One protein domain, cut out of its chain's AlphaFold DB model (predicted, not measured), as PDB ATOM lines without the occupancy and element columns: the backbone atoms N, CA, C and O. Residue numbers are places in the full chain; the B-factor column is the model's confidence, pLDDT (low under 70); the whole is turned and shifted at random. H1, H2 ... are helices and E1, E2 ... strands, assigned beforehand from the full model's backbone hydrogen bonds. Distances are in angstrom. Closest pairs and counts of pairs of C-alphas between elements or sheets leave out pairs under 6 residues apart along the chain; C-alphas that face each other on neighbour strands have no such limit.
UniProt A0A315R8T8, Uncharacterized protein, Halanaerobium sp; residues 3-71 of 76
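Overview. This is residues 3 to 71 of the 76 residues of an uncharacterized protein of Halanaerobium sp (UniProt A0A315R8T8). A single six-stranded sheet, strongly twisted and curled like part of a barrel, makes nearly the whole of this domain; the curl is left open, with the edge strands E1 and E6 apart. The hairpin of E1 and the first part of the long strand E2 makes one end of the longest axis, and a tail after E6 ends with the short helix H1, which is not on the sheet. The printed part has 69 residues, with named elements in the order E1 E2 E3 E4 E5 E6 H1; the strands lie side by side in that same order, antiparallel throughout, and the class is mostly strand. The whole is only just loose, close to compact, with a radius of gyration of the C-alphas of 13.4 A and spans of 39 by 27 by 22 A.

Arrangement. The sheet is a meander, each strand the antiparallel neighbour of the one before. Its inner strands E3, residues 25 to 31, and E4, residues 35 to 43, form a hairpin at 167 degrees between directions, with N 28 and O 38 at 2.8 A. E2, residues 10 to 21, forms a hairpin with E3, with N 17 and O 29 at 2.9 A. Its pairing is staggered: residues 15 to 21 pair with E3, and residues 10 to 14 with the edge strand E1, residues 3 to 7, where N 5 and O 12 are 2.9 A apart. E5, residues 46 to 51, forms a hairpin with E4, with N 41 and O 48 at 3.0 A. The other edge strand E6, residues 56 to 60, forms a hairpin with E5, with N 58 and O 49 at 2.9 A. From edge to edge the way across the sheet turns by 135 degrees. The closest C-alphas of E6 and H1, residues 66 to 69, are those of Leu 60 and Asn 69, 6.7 A apart; H1 is apart from E1 to E5. H1 is too short for an O i to N i+4 pair, and its one O i to N i+3 pair is not within range.

Along the chain. E2 is the longest strand, 31.8 A from C-alpha 10 to C-alpha 21 at (128.571, 50.714, 277.087). E4 measures 25.9 A, E3 19.8 A, E5 17.3 A, E1 13.5 A and E6 12.9 A. E1 begins at C-alpha 3, (141.290, 37.742, 267.860). H1 measures 5.1 A and ends at C-alpha 69, (141.336, 57.080, 260.513).

Size, cuts and confidence. The two C-alphas farthest apart, those of Lys 9 and Ser 44, are 40.7 A apart. The printed part has no cut, and the six links between named elements are tight. Mean pLDDT of the printed part is 88.4; residue 63 and residues 65 to 71 are under 70.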
ATOM      1  N   PHE A   3     140.712  37.265 269.116       92.00
ATOM      2  CA  PHE A   3     141.290  37.742 267.860       92.00
ATOM      3  C   PHE A   3     142.802  37.486 267.840       92.00
ATOM      4  O   PHE A   3     143.377  37.048 268.833       92.00
ATOM      5  N   ASN A   4     143.452  37.716 266.699       93.75
ATOM      6  CA  ASN A   4     144.901  37.567 266.580       93.75
ATOM      7  C   ASN A   4     145.572  38.938 266.630       93.75
ATOM      8  O   ASN A   4     145.196  39.835 265.875       93.75
ATOM      9  N   CYS A   5     146.574  39.071 267.490       89.75
ATOM     10  CA  CYS A   5     147.482  40.207 267.519       89.75
ATOM     11  C   CYS A   5     148.669  39.922 266.598       89.75
ATOM     12  O   CYS A   5     149.116  38.775 266.494       89.75
ATOM     13  N   TYR A   6     149.176  40.968 265.948       92.00
ATOM     14  CA  TYR A   6     150.299  40.880 265.022       92.00
ATOM     15  C   TYR A   6     151.299  41.990 265.319       92.00
ATOM     16  O   TYR A   6     150.925  43.160 265.388       92.00
ATOM     17  N   TYR A   7     152.572  41.629 265.439       90.31
ATOM     18  CA  TYR A   7     153.669  42.588 265.462       90.31
ATOM     19  C   TYR A   7     154.837  42.019 264.667       90.31
ATOM     20  O   TYR A   7     155.333  40.931 264.955       90.31
ATOM     21  N   GLN A   8     155.261  42.745 263.633       92.19
ATOM     22  CA  GLN A   8     156.265  42.274 262.677       92.19
ATOM     23  C   GLN A   8     155.903  40.887 262.097       92.19
ATOM     24  O   GLN A   8     154.954  40.782 261.323       92.19
ATOM     25  N   LYS A   9     156.651  39.833 262.448       94.31
ATOM     26  CA  LYS A   9     156.424  38.443 262.006       94.31
ATOM     27  C   LYS A   9     155.772  37.565 263.074       94.31
ATOM     28  O   LYS A   9     155.521  36.389 262.824       94.31
ATOM     29  N   GLU A  10     155.523  38.113 264.257       94.38
ATOM     30  CA  GLU A  10     154.965  37.377 265.379       94.38
ATOM     31  C   GLU A  10     153.444  37.493 265.415       94.38
ATOM     32  O   GLU A  10     152.850  38.504 265.027       94.38
ATOM     33  N   LYS A  11     152.819  36.416 265.889       95.00
ATOM     34  CA  LYS A  11     151.375  36.283 266.018       95.00
ATOM     35  C   LYS A  11     151.059  35.595 267.334       95.00
ATOM     36  O   LYS A  11     151.584  34.517 267.607       95.00
ATOM     37  N   TRP A  12     150.143  36.166 268.099       94.94
ATOM     38  CA  TRP A  12     149.665  35.575 269.346       94.94
ATOM     39  C   TRP A  12     148.183  35.916 269.570       94.94
ATOM     40  O   TRP A  12     147.659  36.847 268.946       94.94
ATOM     41  N   PRO A  13     147.460  35.152 270.406       95.50
ATOM     42  CA  PRO A  13     146.048  35.413 270.649       95.50
ATOM     43  C   PRO A  13     145.839  36.649 271.536       95.50
ATOM     44  O   PRO A  13     146.547  36.885 272.517       95.50
ATOM     45  N   GLY A  14     144.816  37.423 271.202       95.75
ATOM     46  CA  GLY A  14     144.229  38.464 272.031       95.75
ATOM     47  C   GLY A  14     142.773  38.137 272.345       95.75
ATOM     48  O   GLY A  14     142.112  37.356 271.648       95.75
ATOM     49  N   ARG A  15     142.248  38.729 273.412       96.62
ATOM     50  CA  ARG A  15     140.843  38.614 273.795       96.62
ATOM     51  C   ARG A  15     140.309  39.942 274.307       96.62
ATOM     52  O   ARG A  15     140.977  40.651 275.049       96.62
ATOM     53  N   ILE A  16     139.067  40.245 273.951       96.12
ATOM     54  CA  ILE A  16     138.280  41.271 274.634       96.12
ATOM     55  C   ILE A  16     137.709  40.618 275.891       96.12
ATOM     56  O   ILE A  16     136.914  39.676 275.775       96.12
ATOM     57  N   VAL A  17     138.140  41.089 277.063       96.62
ATOM     58  CA  VAL A  17     137.674  40.591 278.372       96.62
ATOM     59  C   VAL A  17     136.577  41.448 278.977       96.62
ATOM     60  O   VAL A  17     135.802  40.958 279.791       96.62
ATOM     61  N   GLN A  18     136.486  42.708 278.562       95.94
ATOM     62  CA  GLN A  18     135.464  43.625 279.033       95.94
ATOM     63  C   GLN A  18     134.985  44.491 277.880       95.94
ATOM     64  O   GLN A  18     135.787  44.991 277.093       95.94
ATOM     65  N   PHE A  19     133.672  44.666 277.819       95.88
ATOM     66  CA  PHE A  19     132.999  45.596 276.933       95.88
ATOM     67  C   PHE A  19     131.883  46.246 277.748       95.88
ATOM     68  O   PHE A  19     130.959  45.555 278.182       95.88
ATOM     69  N   LYS A  20     132.005  47.543 278.022       97.06
ATOM     70  CA  LYS A  20     131.008  48.324 278.755       97.06
ATOM     71  C   LYS A  20     130.528  49.464 277.879       97.06
ATOM     72  O   LYS A  20     131.342  50.178 277.308       97.06
ATOM     73  N   ASP A  21     129.218  49.628 277.810       96.06
ATOM     74  CA  ASP A  21     128.571  50.714 277.087       96.06
ATOM     75  C   ASP A  21     127.955  51.685 278.098       96.06
ATOM     76  O   ASP A  21     127.157  51.284 278.949       96.06
ATOM     77  N   TYR A  22     128.367  52.947 278.025       94.88
ATOM     78  CA  TYR A  22     127.899  54.040 278.874       94.88
ATOM     79  C   TYR A  22     127.001  55.026 278.104       94.88
ATOM     80  O   TYR A  22     126.703  56.119 278.590       94.88
ATOM     81  N   GLY A  23     126.574  54.671 276.891       92.62
ATOM     82  CA  GLY A  23     125.712  55.461 276.016       92.62
ATOM     83  C   GLY A  23     126.476  56.473 275.163       92.62
ATOM     84  O   GLY A  23     126.373  56.446 273.939       92.62
ATOM     85  N   SER A  24     127.252  57.374 275.778       89.69
ATOM     86  CA  SER A  24     128.065  58.363 275.038       89.69
ATOM     87  C   SER A  24     129.467  57.862 274.684       89.69
ATOM     88  O   SER A  24     130.118  58.404 273.784       89.69
ATOM     89  N   TYR A  25     129.929  56.825 275.378       95.06
ATOM     90  CA  TYR A  25     131.197  56.160 275.129       95.06
ATOM     91  C   TYR A  25     131.121  54.687 275.521       95.06
ATOM     92  O   TYR A  25     130.287  54.270 276.325       95.06
ATOM     93  N   ILE A  26     132.037  53.915 274.957       96.44
ATOM     94  CA  ILE A  26     132.274  52.519 275.280       96.44
ATOM     95  C   ILE A  26     133.673  52.374 275.870       96.44
ATOM     96  O   ILE A  26     134.604  53.083 275.489       96.44
ATOM     97  N   GLU A  27     133.816  51.427 276.785       97.25
ATOM     98  CA  GLU A  27     135.087  51.011 277.362       97.25
ATOM     99  C   GLU A  27     135.338  49.547 277.000       97.25
ATOM    100  O   GLU A  27     134.519  48.662 277.270       97.25
ATOM    101  N   ILE A  28     136.491  49.288 276.396       96.56
ATOM    102  CA  ILE A  28     136.911  47.969 275.941       96.56
ATOM    103  C   ILE A  28     138.222  47.624 276.641       96.56
ATOM    104  O   ILE A  28     139.215  48.329 276.487       96.56
ATOM    105  N   ARG A  29     138.254  46.510 277.376       96.31
ATOM    106  CA  ARG A  29     139.504  45.942 277.899       96.31
ATOM    107  C   ARG A  29     139.946  44.812 276.985       96.31
ATOM    108  O   ARG A  29     139.249  43.803 276.835       96.31
ATOM    109  N   VAL A  30     141.123  44.987 276.408       95.81
ATOM    110  CA  VAL A  30     141.810  43.989 275.599       95.81
ATOM    111  C   VAL A  30     142.935  43.381 276.425       95.81
ATOM    112  O   VAL A  30     143.729  44.099 277.028       95.81
ATOM    113  N   GLU A  31     143.024  42.057 276.420       95.50
ATOM    114  CA  GLU A  31     144.136  41.306 276.995       95.50
ATOM    115  C   GLU A  31     144.826  40.456 275.936       95.50
ATOM    116  O   GLU A  31     144.190  39.834 275.084       95.50
ATOM    117  N   SER A  32     146.147  40.420 276.014       91.44
ATOM    118  CA  SER A  32     147.031  39.671 275.139       91.44
ATOM    119  C   SER A  32     148.346  39.392 275.890       91.44
ATOM    120  O   SER A  32     148.281  38.978 277.044       91.44
ATOM    121  N   LEU A  33     149.530  39.621 275.300       90.69
ATOM    122  CA  LEU A  33     150.799  39.615 276.059       90.69
ATOM    123  C   LEU A  33     150.850  40.719 277.133       90.69
ATOM    124  O   LEU A  33     151.469  40.544 278.177       90.69
ATOM    125  N   SER A  34     150.171  41.836 276.876       89.31
ATOM    126  CA  SER A  34     149.868  42.902 277.830       89.31
ATOM    127  C   SER A  34     148.357  43.158 277.850       89.31
ATOM    128  O   SER A  34     147.594  42.508 277.130       89.31
ATOM    129  N   SER A  35     147.908  44.109 278.665       92.31
ATOM    130  CA  SER A  35     146.530  44.598 278.634       92.31
ATOM    131  C   SER A  35     146.478  46.059 278.214       92.31
ATOM    132  O   SER A  35     147.337  46.835 278.623       92.31
ATOM    133  N   ILE A  36     145.442  46.433 277.470       94.44
ATOM    134  CA  ILE A  36     145.146  47.822 277.119       94.44
ATOM    135  C   ILE A  36     143.655  48.089 277.316       94.44
ATOM    136  O   ILE A  36     142.804  47.268 276.957       94.44
ATOM    137  N   THR A  37     143.336  49.237 277.897       96.00
ATOM    138  CA  THR A  37     141.981  49.783 277.938       96.00
ATOM    139  C   THR A  37     141.832  50.753 276.783       96.00
ATOM    140  O   THR A  37     142.692  51.598 276.558       96.00
ATOM    141  N   VAL A  38     140.739  50.633 276.044       95.12
ATOM    142  CA  VAL A  38     140.371  51.548 274.968       95.12
ATOM    143  C   VAL A  38     139.036  52.166 275.335       95.12
ATOM    144  O   VAL A  38     138.068  51.452 275.583       95.12
ATOM    145  N   ILE A  39     138.982  53.489 275.356       96.12
ATOM    146  CA  ILE A  39     137.743  54.243 275.489       96.12
ATOM    147  C   ILE A  39     137.475  54.882 274.136       96.12
ATOM    148  O   ILE A  39     138.334  55.574 273.593       96.12
ATOM    149  N   PHE A  40     136.292  54.644 273.587       94.31
ATOM    150  CA  PHE A  40     135.838  55.244 272.338       94.31
ATOM    151  C   PHE A  40     134.504  55.929 272.588       94.31
ATOM    152  O   PHE A  40     133.611  55.329 273.177       94.31
ATOM    153  N   GLY A  41     134.339  57.166 272.141       93.75
ATOM    154  CA  GLY A  41     133.095  57.884 272.387       93.75
ATOM    155  C   GLY A  41     132.848  59.037 271.439       93.75
ATOM    156  O   GLY A  41     133.656  59.351 270.564       93.75
ATOM    157  N   LYS A  42     131.696  59.678 271.636       91.56
ATOM    158  CA  LYS A  42     131.274  60.861 270.893       91.56
ATOM    159  C   LYS A  42     130.901  61.977 271.858       91.56
ATOM    160  O   LYS A  42     130.127  61.788 272.791       91.56
ATOM    161  N   THR A  43     131.436  63.158 271.596       89.06
ATOM    162  CA  THR A  43     131.107  64.399 272.300       89.06
ATOM    163  C   THR A  43     130.450  65.388 271.339       89.06
ATOM    164  O   THR A  43     130.325  65.120 270.141       89.06
ATOM    165  N   SER A  44     130.073  66.566 271.836       90.25
ATOM    166  CA  SER A  44     129.649  67.686 270.987       90.25
ATOM    167  C   SER A  44     130.732  68.147 270.002       90.25
ATOM    168  O   SER A  44     130.398  68.749 268.988       90.25
ATOM    169  N   LEU A  45     132.009  67.841 270.269       84.44
ATOM    170  CA  LEU A  45     133.152  68.167 269.410       84.44
ATOM    171  C   LEU A  45     133.493  67.053 268.403       84.44
ATOM    172  O   LEU A  45     134.449  67.189 267.646       84.44
ATOM    173  N   GLY A  46     132.731  65.954 268.389       87.25
ATOM    174  CA  GLY A  46     132.959  64.811 267.506       87.25
ATOM    175  C   GLY A  46     133.436  63.560 268.240       87.25
ATOM    176  O   GLY A  46     133.282  63.430 269.460       87.25
ATOM    177  N   PHE A  47     133.964  62.609 267.473       90.50
ATOM    178  CA  PHE A  47     134.428  61.326 267.988       90.50
ATOM    179  C   PHE A  47     135.819  61.438 268.611       90.50
ATOM    180  O   PHE A  47     136.620  62.308 268.260       90.50
ATOM    181  N   PHE A  48     136.113  60.543 269.545       90.25
ATOM    182  CA  PHE A  48     137.430  60.417 270.148       90.25
ATOM    183  C   PHE A  48     137.721  58.961 270.489       90.25
ATOM    184  O   PHE A  48     136.809  58.158 270.707       90.25
ATOM    185  N   ALA A  49     139.007  58.648 270.581       92.12
ATOM    186  CA  ALA A  49     139.468  57.451 271.256       92.12
ATOM    187  C   ALA A  49     140.660  57.775 272.151       92.12
ATOM    188  O   ALA A  49     141.489  58.627 271.824       92.12
ATOM    189  N   CYS A  50     140.744  57.086 273.281       93.12
ATOM    190  CA  CYS A  50     141.890  57.152 274.171       93.12
ATOM    191  C   CYS A  50     142.238  55.791 274.772       93.12
ATOM    192  O   CYS A  50     141.410  54.884 274.867       93.12
ATOM    193  N   MET A  51     143.505  55.665 275.144       94.19
ATOM    194  CA  MET A  51     144.127  54.496 275.747       94.19
ATOM    195  C   MET A  51     144.796  54.955 277.048       94.19
ATOM    196  O   MET A  51     145.976  55.313 277.034       94.19
ATOM    197  N   PRO A  52     144.048  55.020 278.166       92.69
ATOM    198  CA  PRO A  52     144.538  55.614 279.408       92.69
ATOM    199  C   PRO A  52     145.761  54.894 279.981       92.69
ATOM    200  O   PRO A  52     146.600  55.553 280.581       92.69
ATOM    201  N   ASP A  53     145.913  53.582 279.745       91.62
ATOM    202  CA  ASP A  53     147.094  52.808 280.167       91.62
ATOM    203  C   ASP A  53     148.417  53.351 279.578       91.62
ATOM    204  O   ASP A  53     149.489  53.017 280.073       91.62
ATOM    205  N   TYR A  54     148.337  54.184 278.535       88.12
ATOM    206  CA  TYR A  54     149.473  54.763 277.816       88.12
ATOM    207  C   TYR A  54     149.398  56.292 277.699       88.12
ATOM    208  O   TYR A  54     150.112  56.869 276.886       88.12
ATOM    209  N   GLU A  55     148.502  56.947 278.449       89.94
ATOM    210  CA  GLU A  55     148.283  58.406 278.396       89.94
ATOM    211  C   GLU A  55     148.049  58.955 276.970       89.94
ATOM    212  O   GLU A  55     148.277  60.129 276.679       89.94
ATOM    213  N   ALA A  56     147.548  58.108 276.066       88.81
ATOM    214  CA  ALA A  56     147.386  58.431 274.657       88.81
ATOM    215  C   ALA A  56     145.915  58.686 274.315       88.81
ATOM    216  O   ALA A  56     145.016  57.969 274.754       88.81
ATOM    217  N   GLY A  57     145.649  59.692 273.486       89.31
ATOM    218  CA  GLY A  57     144.295  60.046 273.071       89.31
ATOM    219  C   GLY A  57     144.283  60.950 271.851       89.31
ATOM    220  O   GLY A  57     145.236  61.688 271.606       89.31
ATOM    221  N   CYS A  58     143.208  60.895 271.070       86.62
ATOM    222  CA  CYS A  58     143.019  61.797 269.941       86.62
ATOM    223  C   CYS A  58     141.544  61.951 269.558       86.62
ATOM    224  O   CYS A  58     140.687  61.126 269.893       86.62
ATOM    225  N   HIS A  59     141.268  63.018 268.811       86.81
ATOM    226  CA  HIS A  59     140.019  63.159 268.081       86.81
ATOM    227  C   HIS A  59     140.022  62.247 266.859       86.81
ATOM    228  O   HIS A  59     141.026  62.132 266.155       86.81
ATOM    229  N   LEU A  60     138.877  61.629 266.606       82.44
ATOM    230  CA  LEU A  60     138.638  60.821 265.423       82.44
ATOM    231  C   LEU A  60     137.745  61.602 264.459       82.44
ATOM    232  O   LEU A  60     136.863  62.360 264.876       82.44
ATOM    233  N   ILE A  61     137.950  61.378 263.163       76.94
ATOM    234  CA  ILE A  61     136.945  61.715 262.151       76.94
ATOM    235  C   ILE A  61     135.784  60.705 262.266       76.94
ATOM    236  O   ILE A  61     135.797  59.806 263.112       76.94
ATOM    237  N   GLU A  62     134.727  60.892 261.475       74.25
ATOM    238  CA  GLU A  62     133.634  59.930 261.336       74.25
ATOM    239  C   GLU A  62     134.158  58.474 261.268       74.25
ATOM    240  O   GLU A  62     135.082  58.191 260.497       74.25
ATOM    241  N   PRO A  63     133.595  57.538 262.061       67.50
ATOM    242  CA  PRO A  63     134.109  56.169 262.187       67.50
ATOM    243  C   PRO A  63     134.167  55.410 260.860       67.50
ATOM    244  O   PRO A  63     135.030  54.558 260.663       67.50
ATOM    245  N   GLU A  64     133.265  55.755 259.947       70.44
ATOM    246  CA  GLU A  64     133.114  55.162 258.617       70.44
ATOM    247  C   GLU A  64     134.214  55.609 257.639       70.44
ATOM    248  O   GLU A  64     134.408  54.995 256.590       70.44
ATOM    249  N   ASN A  65     134.970  56.661 257.969       69.62
ATOM    250  CA  ASN A  65     135.976  57.217 257.079       69.62
ATOM    251  C   ASN A  65     137.362  56.592 257.308       69.62
ATOM    252  O   ASN A  65     138.249  57.156 257.959       69.62
ATOM    253  N   GLU A  66     137.559  55.408 256.727       65.94
ATOM    254  CA  GLU A  66     138.796  54.630 256.862       65.94
ATOM    255  C   GLU A  66     140.061  55.389 256.430       65.94
ATOM    256  O   GLU A  66     141.129  55.183 257.008       65.94
ATOM    257  N   VAL A  67     139.970  56.265 255.423       64.88
ATOM    258  CA  VAL A  67     141.134  56.980 254.867       64.88
ATOM    259  C   VAL A  67     141.738  57.925 255.899       64.88
ATOM    260  O   VAL A  67     142.955  57.951 256.076       64.88
ATOM    261  N   TYR A  68     140.893  58.667 256.612       59.78
ATOM    262  CA  TYR A  68     141.356  59.610 257.626       59.78
ATOM    263  C   TYR A  68     141.737  58.910 258.930       59.78
ATOM    264  O   TYR A  68     142.727  59.288 259.557       59.78
ATOM    265  N   ASN A  69     141.034  57.835 259.296       59.47
ATOM    266  CA  ASN A  69     141.336  57.080 260.513       59.47
ATOM    267  C   ASN A  69     142.675  56.321 260.429       59.47
ATOM    268  O   ASN A  69     143.290  56.060 261.460       59.47
ATOM    269  N   ARG A  70     143.202  56.048 259.224       60.16
ATOM    270  CA  ARG A  70     144.562  55.495 259.033       60.16
ATOM    271  C   ARG A  70     145.692  56.451 259.424       60.16
ATOM    272  O   ARG A  70     146.796  55.988 259.692       60.16
ATOM    273  N   ILE A  71     145.452  57.763 259.417       56.47
ATOM    274  CA  ILE A  71     146.481  58.783 259.706       56.47
ATOM    275  C   ILE A  71     146.605  59.027 261.218       56.47
ATOM    276  O   ILE A  71     147.595  59.596 261.689       56.47
TER     277      ILE A  71